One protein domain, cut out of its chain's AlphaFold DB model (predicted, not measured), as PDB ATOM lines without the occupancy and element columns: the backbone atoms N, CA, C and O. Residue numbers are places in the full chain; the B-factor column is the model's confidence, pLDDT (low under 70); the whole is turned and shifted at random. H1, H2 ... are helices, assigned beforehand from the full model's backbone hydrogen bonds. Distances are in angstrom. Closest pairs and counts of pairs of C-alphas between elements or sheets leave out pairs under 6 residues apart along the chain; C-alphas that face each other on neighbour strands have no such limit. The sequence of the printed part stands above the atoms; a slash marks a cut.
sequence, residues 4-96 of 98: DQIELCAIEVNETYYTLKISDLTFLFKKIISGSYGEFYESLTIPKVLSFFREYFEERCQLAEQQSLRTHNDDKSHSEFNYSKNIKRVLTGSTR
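AT A GLANCE: This is residues 4 to 96 of the 98 residues of an uncharacterized protein of Flavobacterium rakeshii (UniProt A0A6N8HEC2). One long helix, H3, makes the length of this model: H1 is side by side with its first part, H2 slants steeply past it, and its later part sticks out as a bare arm, residues 61 to 78, beyond which residues 79 to 96 with the small helix H4 also stand free. Residues 34 to 45 make a long loop from H2 back to the beginning of H3. The printed part has 93 residues, with four named helices in the order H1, H2, H3, H4 and no named strand; the class is all helix. The whole is extended, a rod with a radius of gyration of the C-alphas of 22.4 A and spans of 71 by 27 by 18 A.

IN THESE COORDINATES: H3, residues 46 to 78, is the longest helix and measures 48.2 A from C-alpha 46 at (6.145, -31.318, 59.368) to C-alpha 78 at (-5.482, -28.198, 12.718). H1, residues 4 to 16, begins with C-alpha 4 at (15.909, -28.670, 63.713) and is 18.3 A long. H2, residues 22 to 33, is 16.5 A long. H4, residues 87 to 94, is 11.2 A long and ends with C-alpha 94 at (-14.560, -20.234, -0.318).

HOW THE PARTS SIT: H3 touches H1 with residues 46 to 53 alone; their closest C-alphas are those of Cys 9 and Ile 46, 5.8 A apart. H1 and H3 run the same way at a shallow tilt of 21 degrees. H2 and H3 only just touch, with 3 pairs of C-alphas within 8 A, through residues 28 to 32 of H2 and 52 to 56 of H3 alone. Their closest C-alphas are those of Leu 28 and Tyr 56, 7.1 A apart. H2 and H3 run opposite ways at a steep tilt of 62 degrees. H1 and H2 are apart. H4 touches no helix and is apart from H1, H2 and H3. In H1, H2, H3 and H4 every O i to N i+4 pair is within hydrogen-bond range.

THE WHOLE: The two C-alphas farthest apart are those of Asp 4 and Thr 95, at 72.1 A. Without residues 61 to 96, which stand free, the body has 57 residues and spans 29 by 28 by 17 A. The printed part has no cut. The link from H1 to H2 is tight, that from H2 to H3 is long with 12 residues, and that from H3 to H4 is short with 8 residues. The mean pLDDT of the printed part is 80.1; residues 39 to 42 and 77 to 96 are under 70, and H4 has a mean of 59.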
ATOM      1  N   ASP A   4      15.517 -27.387  64.326       90.31
ATOM      2  CA  ASP A   4      15.909 -28.670  63.713       90.31
ATOM      3  C   ASP A   4      14.780 -29.308  62.881       90.31
ATOM      4  O   ASP A   4      15.005 -29.919  61.838       90.31
ATOM      5  N   GLN A   5      13.528 -29.166  63.330       87.31
ATOM      6  CA  GLN A   5      12.365 -29.682  62.605       87.31
ATOM      7  C   GLN A   5      12.072 -28.874  61.339       87.31
ATOM      8  O   GLN A   5      11.564 -29.432  60.367       87.31
ATOM      9  N   ILE A   6      12.363 -27.570  61.351       88.25
ATOM     10  CA  ILE A   6      12.250 -26.711  60.169       88.25
ATOM     11  C   ILE A   6      13.300 -27.126  59.141       88.25
ATOM     12  O   ILE A   6      12.962 -27.285  57.969       88.25
ATOM     13  N   GLU A   7      14.541 -27.346  59.574       91.44
ATOM     14  CA  GLU A   7      15.629 -27.778  58.696       91.44
ATOM     15  C   GLU A   7      15.333 -29.144  58.066       91.44
ATOM     16  O   GLU A   7      15.356 -29.275  56.842       91.44
ATOM     17  N   LEU A   8      14.927 -30.127  58.878       90.31
ATOM     18  CA  LEU A   8      14.521 -31.444  58.383       90.31
ATOM     19  C   LEU A   8      13.369 -31.341  57.373       90.31
ATOM     20  O   LEU A   8      13.401 -31.972  56.320       90.31
ATOM     21  N   CYS A   9      12.365 -30.508  57.658       89.31
ATOM     22  CA  CYS A   9      11.258 -30.279  56.735       89.31
ATOM     23  C   CYS A   9      11.728 -29.665  55.410       89.31
ATOM     24  O   CYS A   9      11.211 -30.024  54.353       89.31
ATOM     25  N   ALA A  10      12.677 -28.728  55.447       87.94
ATOM     26  CA  ALA A  10      13.203 -28.081  54.252       87.94
ATOM     27  C   ALA A  10      13.999 -29.057  53.370       87.94
ATOM     28  O   ALA A  10      13.897 -28.985  52.145       87.94
ATOM     29  N   ILE A  11      14.753 -29.976  53.980       91.00
ATOM     30  CA  ILE A  11      15.469 -31.044  53.269       91.00
ATOM     31  C   ILE A  11      14.464 -31.968  52.572       91.00
ATOM     32  O   ILE A  11      14.497 -32.092  51.350       91.00
ATOM     33  N   GLU A  12      13.500 -32.512  53.320       90.12
ATOM     34  CA  GLU A  12      12.470 -33.424  52.797       90.12
ATOM     35  C   GLU A  12      11.657 -32.812  51.648       90.12
ATOM     36  O   GLU A  12      11.360 -33.473  50.649       90.12
ATOM     37  N   VAL A  13      11.310 -31.525  51.759       89.56
ATOM     38  CA  VAL A  13      10.592 -30.797  50.705       89.56
ATOM     39  C   VAL A  13      11.436 -30.680  49.438       89.56
ATOM     40  O   VAL A  13      10.914 -30.906  48.345       89.56
ATOM     41  N   ASN A  14      12.718 -30.333  49.560       88.00
ATOM     42  CA  ASN A  14      13.602 -30.197  48.402       88.00
ATOM     43  C   ASN A  14      13.872 -31.541  47.719       88.00
ATOM     44  O   ASN A  14      13.912 -31.594  46.492       88.00
ATOM     45  N   GLU A  15      14.030 -32.621  48.486       89.62
ATOM     46  CA  GLU A  15      14.259 -33.959  47.937       89.62
ATOM     47  C   GLU A  15      13.002 -34.521  47.260       89.62
ATOM     48  O   GLU A  15      13.056 -34.977  46.115       89.62
ATOM     49  N   THR A  16      11.848 -34.427  47.925       88.81
ATOM     50  CA  THR A  16      10.583 -34.981  47.417       88.81
ATOM     51  C   THR A  16      10.036 -34.175  46.239       88.81
ATOM     52  O   THR A  16       9.535 -34.741  45.268       88.81
ATOM     53  N   TYR A  17      10.135 -32.845  46.302       87.75
ATOM     54  CA  TYR A  17       9.536 -31.932  45.331       87.75
ATOM     55  C   TYR A  17      10.589 -31.152  44.535       87.75
ATOM     56  O   TYR A  17      10.381 -29.982  44.210       87.75
ATOM     57  N   TYR A  18      11.689 -31.812  44.156       86.12
ATOM     58  CA  TYR A  18      12.810 -31.227  43.401       86.12
ATOM     59  C   TYR A  18      12.400 -30.517  42.095       86.12
ATOM     60  O   TYR A  18      13.129 -29.681  41.563       86.12
ATOM     61  N   THR A  19      11.234 -30.861  41.541       87.44
ATOM     62  CA  THR A  19      10.695 -30.270  40.307       87.44
ATOM     63  C   THR A  19      10.048 -28.893  40.535       87.44
ATOM     64  O   THR A  19       9.821 -28.153  39.574       87.44
ATOM     65  N   LEU A  20       9.731 -28.525  41.783       88.12
ATOM     66  CA  LEU A  20       9.140 -27.228  42.118       88.12
ATOM     67  C   LEU A  20      10.197 -26.119  42.073       88.12
ATOM     68  O   LEU A  20      11.273 -26.231  42.654       88.12
ATOM     69  N   LYS A  21       9.880 -25.007  41.403       88.56
ATOM     70  CA  LYS A  21      10.762 -23.834  41.350       88.56
ATOM     71  C   LYS A  21      10.511 -22.908  42.539       88.56
ATOM     72  O   LYS A  21       9.441 -22.906  43.138       88.56
ATOM     73  N   ILE A  22      11.451 -22.004  42.807       86.88
ATOM     74  CA  ILE A  22      11.315 -20.965  43.849       86.88
ATOM     75  C   ILE A  22      10.050 -20.105  43.655       86.88
ATOM     76  O   ILE A  22       9.400 -19.705  44.625       86.88
ATOM     77  N   SER A  23       9.653 -19.852  42.404       90.19
ATOM     78  CA  SER A  23       8.398 -19.162  42.084       90.19
ATOM     79  C   SER A  23       7.167 -19.917  42.588       90.19
ATOM     80  O   SER A  23       6.231 -19.299  43.091       90.19
ATOM     81  N   ASP A  24       7.191 -21.246  42.490       88.88
ATOM     82  CA  ASP A  24       6.117 -22.118  42.953       88.88
ATOM     83  C   ASP A  24       6.032 -22.128  44.476       88.88
ATOM     84  O   ASP A  24       4.944 -21.995  45.023       88.88
ATOM     85  N   LEU A  25       7.178 -22.189  45.164       89.06
ATOM     86  CA  LEU A  25       7.245 -22.074  46.624       89.06
ATOM     87  C   LEU A  25       6.638 -20.754  47.099       89.06
ATOM     88  O   LEU A  25       5.809 -20.726  48.003       89.06
ATOM     89  N   THR A  26       7.006 -19.652  46.444       90.50
ATOM     90  CA  THR A  26       6.484 -18.319  46.773       90.50
ATOM     91  C   THR A  26       4.966 -18.260  46.608       90.50
ATOM     92  O   THR A  26       4.270 -17.659  47.426       90.50
ATOM     93  N   PHE A  27       4.438 -18.876  45.549       91.06
ATOM     94  CA  PHE A  27       3.002 -18.933  45.306       91.06
ATOM     95  C   PHE A  27       2.282 -19.829  46.322       91.06
ATOM     96  O   PHE A  27       1.269 -19.416  46.887       91.06
ATOM     97  N   LEU A  28       2.842 -21.002  46.616       90.44
ATOM     98  CA  LEU A  28       2.337 -21.926  47.627       90.44
ATOM     99  C   LEU A  28       2.245 -21.245  48.996       90.44
ATOM    100  O   LEU A  28       1.181 -21.249  49.606       90.44
ATOM    101  N   PHE A  29       3.308 -20.575  49.450       87.88
ATOM    102  CA  PHE A  29       3.287 -19.850  50.721       87.88
ATOM    103  C   PHE A  29       2.257 -18.718  50.739       87.88
ATOM    104  O   PHE A  29       1.586 -18.535  51.752       87.88
ATOM    105  N   LYS A  30       2.053 -17.997  49.628       90.06
ATOM    106  CA  LYS A  30       0.962 -17.009  49.530       90.06
ATOM    107  C   LYS A  30      -0.413 -17.656  49.702       90.06
ATOM    108  O   LYS A  30      -1.240 -17.103  50.418       90.06
ATOM    109  N   LYS A  31      -0.635 -18.818  49.081       87.06
ATOM    110  CA  LYS A  31      -1.892 -19.582  49.145       87.06
ATOM    111  C   LYS A  31      -2.140 -20.178  50.544       87.06
ATOM    112  O   LYS A  31      -3.272 -20.217  51.022       87.06
ATOM    113  N   ILE A  32      -1.068 -20.580  51.231       85.75
ATOM    114  CA  ILE A  32      -1.079 -20.976  52.648       85.75
ATOM    115  C   ILE A  32      -1.478 -19.776  53.512       85.75
ATOM    116  O   ILE A  32      -2.460 -19.861  54.237       85.75
ATOM    117  N   ILE A  33      -0.802 -18.630  53.387       83.94
ATOM    118  CA  ILE A  33      -1.100 -17.424  54.184       83.94
ATOM    119  C   ILE A  33      -2.521 -16.898  53.927       83.94
ATOM    120  O   ILE A  33      -3.159 -16.395  54.849       83.94
ATOM    121  N   SER A  34      -3.051 -17.036  52.707       85.50
ATOM    122  CA  SER A  34      -4.428 -16.642  52.384       85.50
ATOM    123  C   SER A  34      -5.502 -17.582  52.943       85.50
ATOM    124  O   SER A  34      -6.683 -17.334  52.718       85.50
ATOM    125  N   GLY A  35      -5.123 -18.659  53.638       79.38
ATOM    126  CA  GLY A  35      -6.066 -19.602  54.242       79.38
ATOM    127  C   GLY A  35      -6.745 -20.533  53.237       79.38
ATOM    128  O   GLY A  35      -7.745 -21.165  53.566       79.38
ATOM    129  N   SER A  36      -6.227 -20.652  52.009       77.50
ATOM    130  CA  SER A  36      -6.836 -21.515  50.984       77.50
ATOM    131  C   SER A  36      -6.742 -23.005  51.319       77.50
ATOM    132  O   SER A  36      -7.525 -23.784  50.791       77.50
ATOM    133  N   TYR A  37      -5.824 -23.381  52.213       74.81
ATOM    134  CA  TYR A  37      -5.680 -24.738  52.748       74.81
ATOM    135  C   TYR A  37      -6.389 -24.930  54.105       74.81
ATOM    136  O   TYR A  37      -6.162 -25.923  54.794       74.81
ATOM    137  N   GLY A  38      -7.244 -23.981  54.500       73.06
ATOM    138  CA  GLY A  38      -8.011 -24.025  55.739       73.06
ATOM    139  C   GLY A  38      -7.411 -23.210  56.886       73.06
ATOM    140  O   GLY A  38      -6.461 -22.442  56.745       73.06
ATOM    141  N   GLU A  39      -8.042 -23.363  58.042       66.06
ATOM    142  CA  GLU A  39      -7.849 -22.560  59.241       66.06
ATOM    143  C   GLU A  39      -6.653 -23.072  60.098       66.06
ATOM    144  O   GLU A  39      -6.633 -24.219  60.550       66.06
ATOM    145  N   PHE A  40      -5.633 -22.228  60.346       63.09
ATOM    146  CA  PHE A  40      -4.389 -22.564  61.085       63.09
ATOM    147  C   PHE A  40      -4.532 -22.491  62.618       63.09
ATOM    148  O   PHE A  40      -3.724 -21.860  63.295       63.09
ATOM    149  N   TYR A  41      -5.552 -23.119  63.197       54.84
ATOM    150  CA  TYR A  41      -5.781 -23.040  64.654       54.84
ATOM    151  C   TYR A  41      -4.858 -23.978  65.444       54.84
ATOM    152  O   TYR A  41      -4.789 -23.904  66.668       54.84
ATOM    153  N   GLU A  42      -4.109 -24.833  64.745       63.19
ATOM    154  CA  GLU A  42      -3.120 -25.737  65.324       63.19
ATOM    155  C   GLU A  42      -1.693 -25.362  64.924       63.19
ATOM    156  O   GLU A  42      -1.440 -24.833  63.840       63.19
ATOM    157  N   SER A  43      -0.749 -25.744  65.783       72.00
ATOM    158  CA  SER A  43       0.687 -25.698  65.515       72.00
ATOM    159  C   SER A  43       1.041 -26.320  64.161       72.00
ATOM    160  O   SER A  43       0.643 -27.444  63.851       72.00
ATOM    161  N   LEU A  44       1.855 -25.613  63.375       78.56
ATOM    162  CA  LEU A  44       2.396 -26.118  62.117       78.56
ATOM    163  C   LEU A  44       3.365 -27.281  62.401       78.56
ATOM    164  O   LEU A  44       4.373 -27.105  63.089       78.56
ATOM    165  N   THR A  45       3.035 -28.475  61.906       85.25
ATOM    166  CA  THR A  45       3.854 -29.693  62.016       85.25
ATOM    167  C   THR A  45       4.390 -30.102  60.644       85.25
ATOM    168  O   THR A  45       3.775 -29.795  59.621       85.25
ATOM    169  N   ILE A  46       5.513 -30.832  60.613       85.12
ATOM    170  CA  ILE A  46       6.145 -31.318  59.368       85.12
ATOM    171  C   ILE A  46       5.141 -32.043  58.448       85.12
ATOM    172  O   ILE A  46       5.049 -31.675  57.277       85.12
ATOM    173  N   PRO A  47       4.316 -33.001  58.930       85.88
ATOM    174  CA  PRO A  47       3.366 -33.701  58.062       85.88
ATOM    175  C   PRO A  47       2.335 -32.764  57.421       85.88
ATOM    176  O   PRO A  47       1.926 -32.984  56.284       85.88
ATOM    177  N   LYS A  48       1.945 -31.697  58.131       85.62
ATOM    178  CA  LYS A  48       0.968 -30.710  57.658       85.62
ATOM    179  C   LYS A  48       1.556 -29.838  56.549       85.62
ATOM    180  O   LYS A  48       0.912 -29.615  55.528       85.62
ATOM    181  N   VAL A  49       2.817 -29.430  56.698       86.69
ATOM    182  CA  VAL A  49       3.555 -28.768  55.614       86.69
ATOM    183  C   VAL A  49       3.610 -29.686  54.394       86.69
ATOM    184  O   VAL A  49       3.165 -29.296  53.320       86.69
ATOM    185  N   LEU A  50       4.047 -30.936  54.563       88.12
ATOM    186  CA  LEU A  50       4.145 -31.890  53.457       88.12
ATOM    187  C   LEU A  50       2.802 -32.153  52.757       88.12
ATOM    188  O   LEU A  50       2.799 -32.358  51.542       88.12
ATOM    189  N   SER A  51       1.669 -32.110  53.470       89.25
ATOM    190  CA  SER A  51       0.348 -32.211  52.835       89.25
ATOM    191  C   SER A  51       0.025 -31.031  51.918       89.25
ATOM    192  O   SER A  51      -0.469 -31.266  50.819       89.25
ATOM    193  N   PHE A  52       0.375 -29.795  52.293       89.00
ATOM    194  CA  PHE A  52       0.162 -28.629  51.422       89.00
ATOM    195  C   PHE A  52       0.980 -28.734  50.136       89.00
ATOM    196  O   PHE A  52       0.485 -28.450  49.047       89.00
ATOM    197  N   PHE A  53       2.229 -29.187  50.259       90.31
ATOM    198  CA  PHE A  53       3.090 -29.431  49.107       90.31
ATOM    199  C   PHE A  53       2.543 -30.536  48.204       90.31
ATOM    200  O   PHE A  53       2.562 -30.381  46.985       90.31
ATOM    201  N   ARG A  54       2.014 -31.618  48.787       91.00
ATOM    202  CA  ARG A  54       1.401 -32.715  48.032       91.00
ATOM    203  C   ARG A  54       0.194 -32.238  47.238       91.00
ATOM    204  O   ARG A  54       0.124 -32.487  46.042       91.00
ATOM    205  N   GLU A  55      -0.722 -31.534  47.892       91.56
ATOM    206  CA  GLU A  55      -1.932 -31.011  47.258       91.56
ATOM    207  C   GLU A  55      -1.590 -30.020  46.139       91.56
ATOM    208  O   GLU A  55      -2.106 -30.123  45.031       91.56
ATOM    209  N   TYR A  56      -0.637 -29.116  46.381       91.56
ATOM    210  CA  TYR A  56      -0.159 -28.197  45.353       91.56
ATOM    211  C   TYR A  56       0.502 -28.916  44.168       91.56
ATOM    212  O   TYR A  56       0.317 -28.529  43.014       91.56
ATOM    213  N   PHE A  57       1.285 -29.961  44.432       90.69
ATOM    214  CA  PHE A  57       1.921 -30.749  43.381       90.69
ATOM    215  C   PHE A  57       0.885 -31.486  42.520       90.69
ATOM    216  O   PHE A  57       0.969 -31.439  41.293       90.69
ATOM    217  N   GLU A  58      -0.127 -32.083  43.148       91.88
ATOM    218  CA  GLU A  58      -1.258 -32.727  42.471       91.88
ATOM    219  C   GLU A  58      -2.004 -31.735  41.561       91.88
ATOM    220  O   GLU A  58      -2.198 -32.009  40.375       91.88
ATOM    221  N   GLU A  59      -2.341 -30.542  42.073       91.31
ATOM    222  CA  GLU A  59      -2.969 -29.469  41.287       91.31
ATOM    223  C   GLU A  59      -2.133 -29.119  40.046       91.31
ATOM    224  O   GLU A  59      -2.662 -28.947  38.945       91.31
ATOM    225  N   ARG A  60      -0.805 -29.045  40.193       90.44
ATOM    226  CA  ARG A  60       0.098 -28.770  39.069       90.44
ATOM    227  C   ARG A  60       0.126 -29.894  38.041       90.44
ATOM    228  O   ARG A  60       0.140 -29.597  36.846       90.44
ATOM    229  N   CYS A  61       0.137 -31.150  38.477       91.12
ATOM    230  CA  CYS A  61       0.075 -32.300  37.578       91.12
ATOM    231  C   CYS A  61      -1.228 -32.303  36.773       91.12
ATOM    232  O   CYS A  61      -1.187 -32.455  35.553       91.12
ATOM    233  N   GLN A  62      -2.360 -32.032  37.423       93.38
ATOM    234  CA  GLN A  62      -3.660 -31.931  36.754       93.38
ATOM    235  C   GLN A  62      -3.697 -30.785  35.736       93.38
ATOM    236  O   GLN A  62      -4.201 -30.950  34.625       93.38
ATOM    237  N   LEU A  63      -3.137 -29.619  36.070       92.25
ATOM    238  CA  LEU A  63      -3.048 -28.497  35.129       92.25
ATOM    239  C   LEU A  63      -2.172 -28.830  33.916       92.25
ATOM    240  O   LEU A  63      -2.535 -28.494  32.786       92.25
ATOM    241  N   ALA A  64      -1.045 -29.512  34.132       90.69
ATOM    242  CA  ALA A  64      -0.169 -29.957  33.052       90.69
ATOM    243  C   ALA A  64      -0.867 -30.975  32.134       90.69
ATOM    244  O   ALA A  64      -0.787 -30.853  30.909       90.69
ATOM    245  N   GLU A  65      -1.603 -31.931  32.707       93.19
ATOM    246  CA  GLU A  65      -2.420 -32.890  31.958       93.19
ATOM    247  C   GLU A  65      -3.483 -32.172  31.114       93.19
ATOM    248  O   GLU A  65      -3.570 -32.385  29.904       93.19
ATOM    249  N   GLN A  66      -4.248 -31.260  31.719       93.00
ATOM    250  CA  GLN A  66      -5.262 -30.482  31.008       93.00
ATOM    251  C   GLN A  66      -4.661 -29.672  29.860       93.00
ATOM    252  O   GLN A  66      -5.268 -29.571  28.794       93.00
ATOM    253  N   GLN A  67      -3.480 -29.087  30.058       92.44
ATOM    254  CA  GLN A  67      -2.800 -28.338  29.011       92.44
ATOM    255  C   GLN A  67      -2.346 -29.252  27.870       92.44
ATOM    256  O   GLN A  67      -2.561 -28.912  26.710       92.44
ATOM    257  N   SER A  68      -1.806 -30.432  28.183       91.44
ATOM    258  CA  SER A  68      -1.436 -31.436  27.180       91.44
ATOM    259  C   SER A  68      -2.645 -31.901  26.358       91.44
ATOM    260  O   SER A  68      -2.588 -31.913  25.128       91.44
ATOM    261  N   LEU A  69      -3.773 -32.187  27.018       91.19
ATOM    262  CA  LEU A  69      -5.024 -32.565  26.356       91.19
ATOM    263  C   LEU A  69      -5.570 -31.450  25.456       91.19
ATOM    264  O   LEU A  69      -6.061 -31.729  24.362       91.19
ATOM    265  N   ARG A  70      -5.485 -30.187  25.892       88.25
ATOM    266  CA  ARG A  70      -5.891 -29.028  25.080       88.25
ATOM    267  C   ARG A  70      -5.032 -28.901  23.829       88.25
ATOM    268  O   ARG A  70      -5.594 -28.873  22.742       88.25
ATOM    269  N   THR A  71      -3.706 -28.936  23.970       88.56
ATOM    270  CA  THR A  71      -2.784 -28.901  22.827       88.56
ATOM    271  C   THR A  71      -3.064 -30.043  21.853       88.56
ATOM    272  O   THR A  71      -3.191 -29.812  20.657       88.56
ATOM    273  N   HIS A  72      -3.264 -31.267  22.353       85.94
ATOM    274  CA  HIS A  72      -3.588 -32.412  21.500       85.94
ATOM    275  C   HIS A  72      -4.904 -32.227  20.721       85.94
ATOM    276  O   HIS A  72      -4.991 -32.563  19.538       85.94
ATOM    277  N   ASN A  73      -5.940 -31.687  21.369       84.06
ATOM    278  CA  ASN A  73      -7.217 -31.396  20.717       84.06
ATOM    279  C   ASN A  73      -7.092 -30.282  19.668       84.06
ATOM    280  O   ASN A  73      -7.702 -30.386  18.600       84.06
ATOM    281  N   ASP A  74      -6.290 -29.256  19.951       81.62
ATOM    282  CA  ASP A  74      -6.004 -28.170  19.018       81.62
ATOM    283  C   ASP A  74      -5.250 -28.703  17.791       81.62
ATOM    284  O   ASP A  74      -5.698 -28.487  16.663       81.62
ATOM    285  N   ASP A  75      -4.204 -29.510  17.979       79.00
ATOM    286  CA  ASP A  75      -3.450 -30.148  16.890       79.00
ATOM    287  C   ASP A  75      -4.350 -31.035  16.012       79.00
ATOM    288  O   ASP A  75      -4.313 -30.973  14.778       79.00
ATOM    289  N   LYS A  76      -5.247 -31.816  16.630       74.69
ATOM    290  CA  LYS A  76      -6.251 -32.622  15.915       74.69
ATOM    291  C   LYS A  76      -7.238 -31.761  15.118       74.69
ATOM    292  O   LYS A  76      -7.761 -32.206  14.094       74.69
ATOM    293  N   SER A  77      -7.525 -30.546  15.580       66.88
ATOM    294  CA  SER A  77      -8.377 -29.594  14.861       66.88
ATOM    295  C   SER A  77      -7.661 -28.936  13.672       66.88
ATOM    296  O   SER A  77      -8.323 -28.575  12.699       66.88
ATOM    297  N   HIS A  78      -6.330 -28.820  13.736       61.34
ATOM    298  CA  HIS A  78      -5.482 -28.198  12.718       61.34
ATOM    299  C   HIS A  78      -5.017 -29.156  11.611       61.34
ATOM    300  O   HIS A  78      -4.659 -28.690  10.531       61.34
ATOM    301  N   SER A  79      -5.069 -30.472  11.836       62.44
ATOM    302  CA  SER A  79      -4.922 -31.481  10.782       62.44
ATOM    303  C   SER A  79      -5.905 -31.201   9.629       62.44
ATOM    304  O   SER A  79      -7.123 -31.214   9.813       62.44
ATOM    305  N   GLU A  80      -5.356 -30.933   8.440       55.03
ATOM    306  CA  GLU A  80      -5.963 -30.319   7.239       55.03
ATOM    307  C   GLU A  80      -7.234 -30.982   6.655       55.03
ATOM    308  O   GLU A  80      -7.769 -30.516   5.653       55.03
ATOM    309  N   PHE A  81      -7.773 -32.035   7.274       52.59
ATOM    310  CA  PHE A  81      -8.926 -32.795   6.773       52.59
ATOM    311  C   PHE A  81     -10.102 -32.888   7.749       52.59
ATOM    312  O   PHE A  81     -11.019 -33.687   7.552       52.59
ATOM    313  N   ASN A  82     -10.138 -32.056   8.790       51.59
ATOM    314  CA  ASN A  82     -11.326 -31.948   9.628       51.59
ATOM    315  C   ASN A  82     -12.346 -31.011   8.958       51.59
ATOM    316  O   ASN A  82     -12.424 -29.821   9.271       51.59
ATOM    317  N   TYR A  83     -13.116 -31.536   7.993       56.50
ATOM    318  CA  TYR A  83     -14.282 -30.840   7.441       56.50
ATOM    319  C   TYR A  83     -15.229 -30.500   8.591       56.50
ATOM    320  O   TYR A  83     -16.030 -31.321   9.042       56.50
ATOM    321  N   SER A  84     -15.134 -29.271   9.096       53.84
ATOM    322  CA  SER A  84     -16.046 -28.805  10.123       53.84
ATOM    323  C   SER A  84     -17.463 -28.885   9.555       53.84
ATOM    324  O   SER A  84     -17.753 -28.235   8.553       53.84
ATOM    325  N   LYS A  85     -18.380 -29.592  10.225       56.88
ATOM    326  CA  LYS A  85     -19.826 -29.552   9.911       56.88
ATOM    327  C   LYS A  85     -20.449 -28.157  10.117       56.88
ATOM    328  O   LYS A  85     -21.651 -27.968   9.965       56.88
ATOM    329  N   ASN A  86     -19.637 -27.174  10.498       61.62
ATOM    330  CA  ASN A  86     -20.033 -25.807  10.752       61.62
ATOM    331  C   ASN A  86     -20.029 -25.007   9.436       61.62
ATOM    332  O   ASN A  86     -18.993 -24.512   8.988       61.62
ATOM    333  N   ILE A  87     -21.212 -24.890   8.826       61.72
ATOM    334  CA  ILE A  87     -21.456 -24.267   7.510       61.72
ATOM    335  C   ILE A  87     -20.832 -22.863   7.397       61.72
ATOM    336  O   ILE A  87     -20.324 -22.489   6.340       61.72
ATOM    337  N   LYS A  88     -20.792 -22.096   8.498       59.31
ATOM    338  CA  LYS A  88     -20.222 -20.739   8.522       59.31
ATOM    339  C   LYS A  88     -18.738 -20.698   8.132       59.31
ATOM    340  O   LYS A  88     -18.333 -19.763   7.450       59.31
ATOM    341  N   ARG A  89     -17.942 -21.706   8.517       57.50
ATOM    342  CA  ARG A  89     -16.488 -21.744   8.256       57.50
ATOM    343  C   ARG A  89     -16.178 -22.107   6.799       57.50
ATOM    344  O   ARG A  89     -15.261 -21.536   6.209       57.50
ATOM    345  N   VAL A  90     -16.993 -22.987   6.213       60.47
ATOM    346  CA  VAL A  90     -16.912 -23.401   4.800       60.47
ATOM    347  C   VAL A  90     -17.170 -22.211   3.867       60.47
ATOM    348  O   VAL A  90     -16.407 -21.978   2.932       60.47
ATOM    349  N   LEU A  91     -18.185 -21.395   4.169       60.97
ATOM    350  CA  LEU A  91     -18.536 -20.214   3.367       60.97
ATOM    351  C   LEU A  91     -17.435 -19.138   3.383       60.97
ATOM    352  O   LEU A  91     -17.094 -18.572   2.343       60.97
ATOM    353  N   THR A  92     -16.815 -18.890   4.540       60.62
ATOM    354  CA  THR A  92     -15.712 -17.921   4.650       60.62
ATOM    355  C   THR A  92     -14.418 -18.382   3.974       60.62
ATOM    356  O   THR A  92     -13.659 -17.542   3.496       60.62
ATOM    357  N   GLY A  93     -14.161 -19.694   3.897       59.66
ATOM    358  CA  GLY A  93     -12.994 -20.244   3.195       59.66
ATOM    359  C   GLY A  93     -13.110 -20.134   1.672       59.66
ATOM    360  O   GLY A  93     -12.136 -19.808   1.001       59.66
ATOM    361  N   SER A  94     -14.320 -20.304   1.128       54.47
ATOM    362  CA  SER A  94     -14.560 -20.234  -0.318       54.47
ATOM    363  C   SER A  94     -14.489 -18.813  -0.894       54.47
ATOM    364  O   SER A  94     -14.337 -18.653  -2.100       54.47
ATOM    365  N   THR A  95     -14.581 -17.776  -0.054       54.34
ATOM    366  CA  THR A  95     -14.575 -16.369  -0.501       54.34
ATOM    367  C   THR A  95     -13.160 -15.845  -0.806       54.34
ATOM    368  O   THR A  95     -13.018 -14.811  -1.447       54.34
ATOM    369  N   ARG A  96     -12.096 -16.555  -0.392       53.25
ATOM    370  CA  ARG A  96     -10.695 -16.152  -0.654       53.25
ATOM    371  C   ARG A  96     -10.128 -16.607  -2.002       53.25
ATOM    372  O   ARG A  96      -8.969 -16.326  -2.279       53.25
TER     373      ARG A  96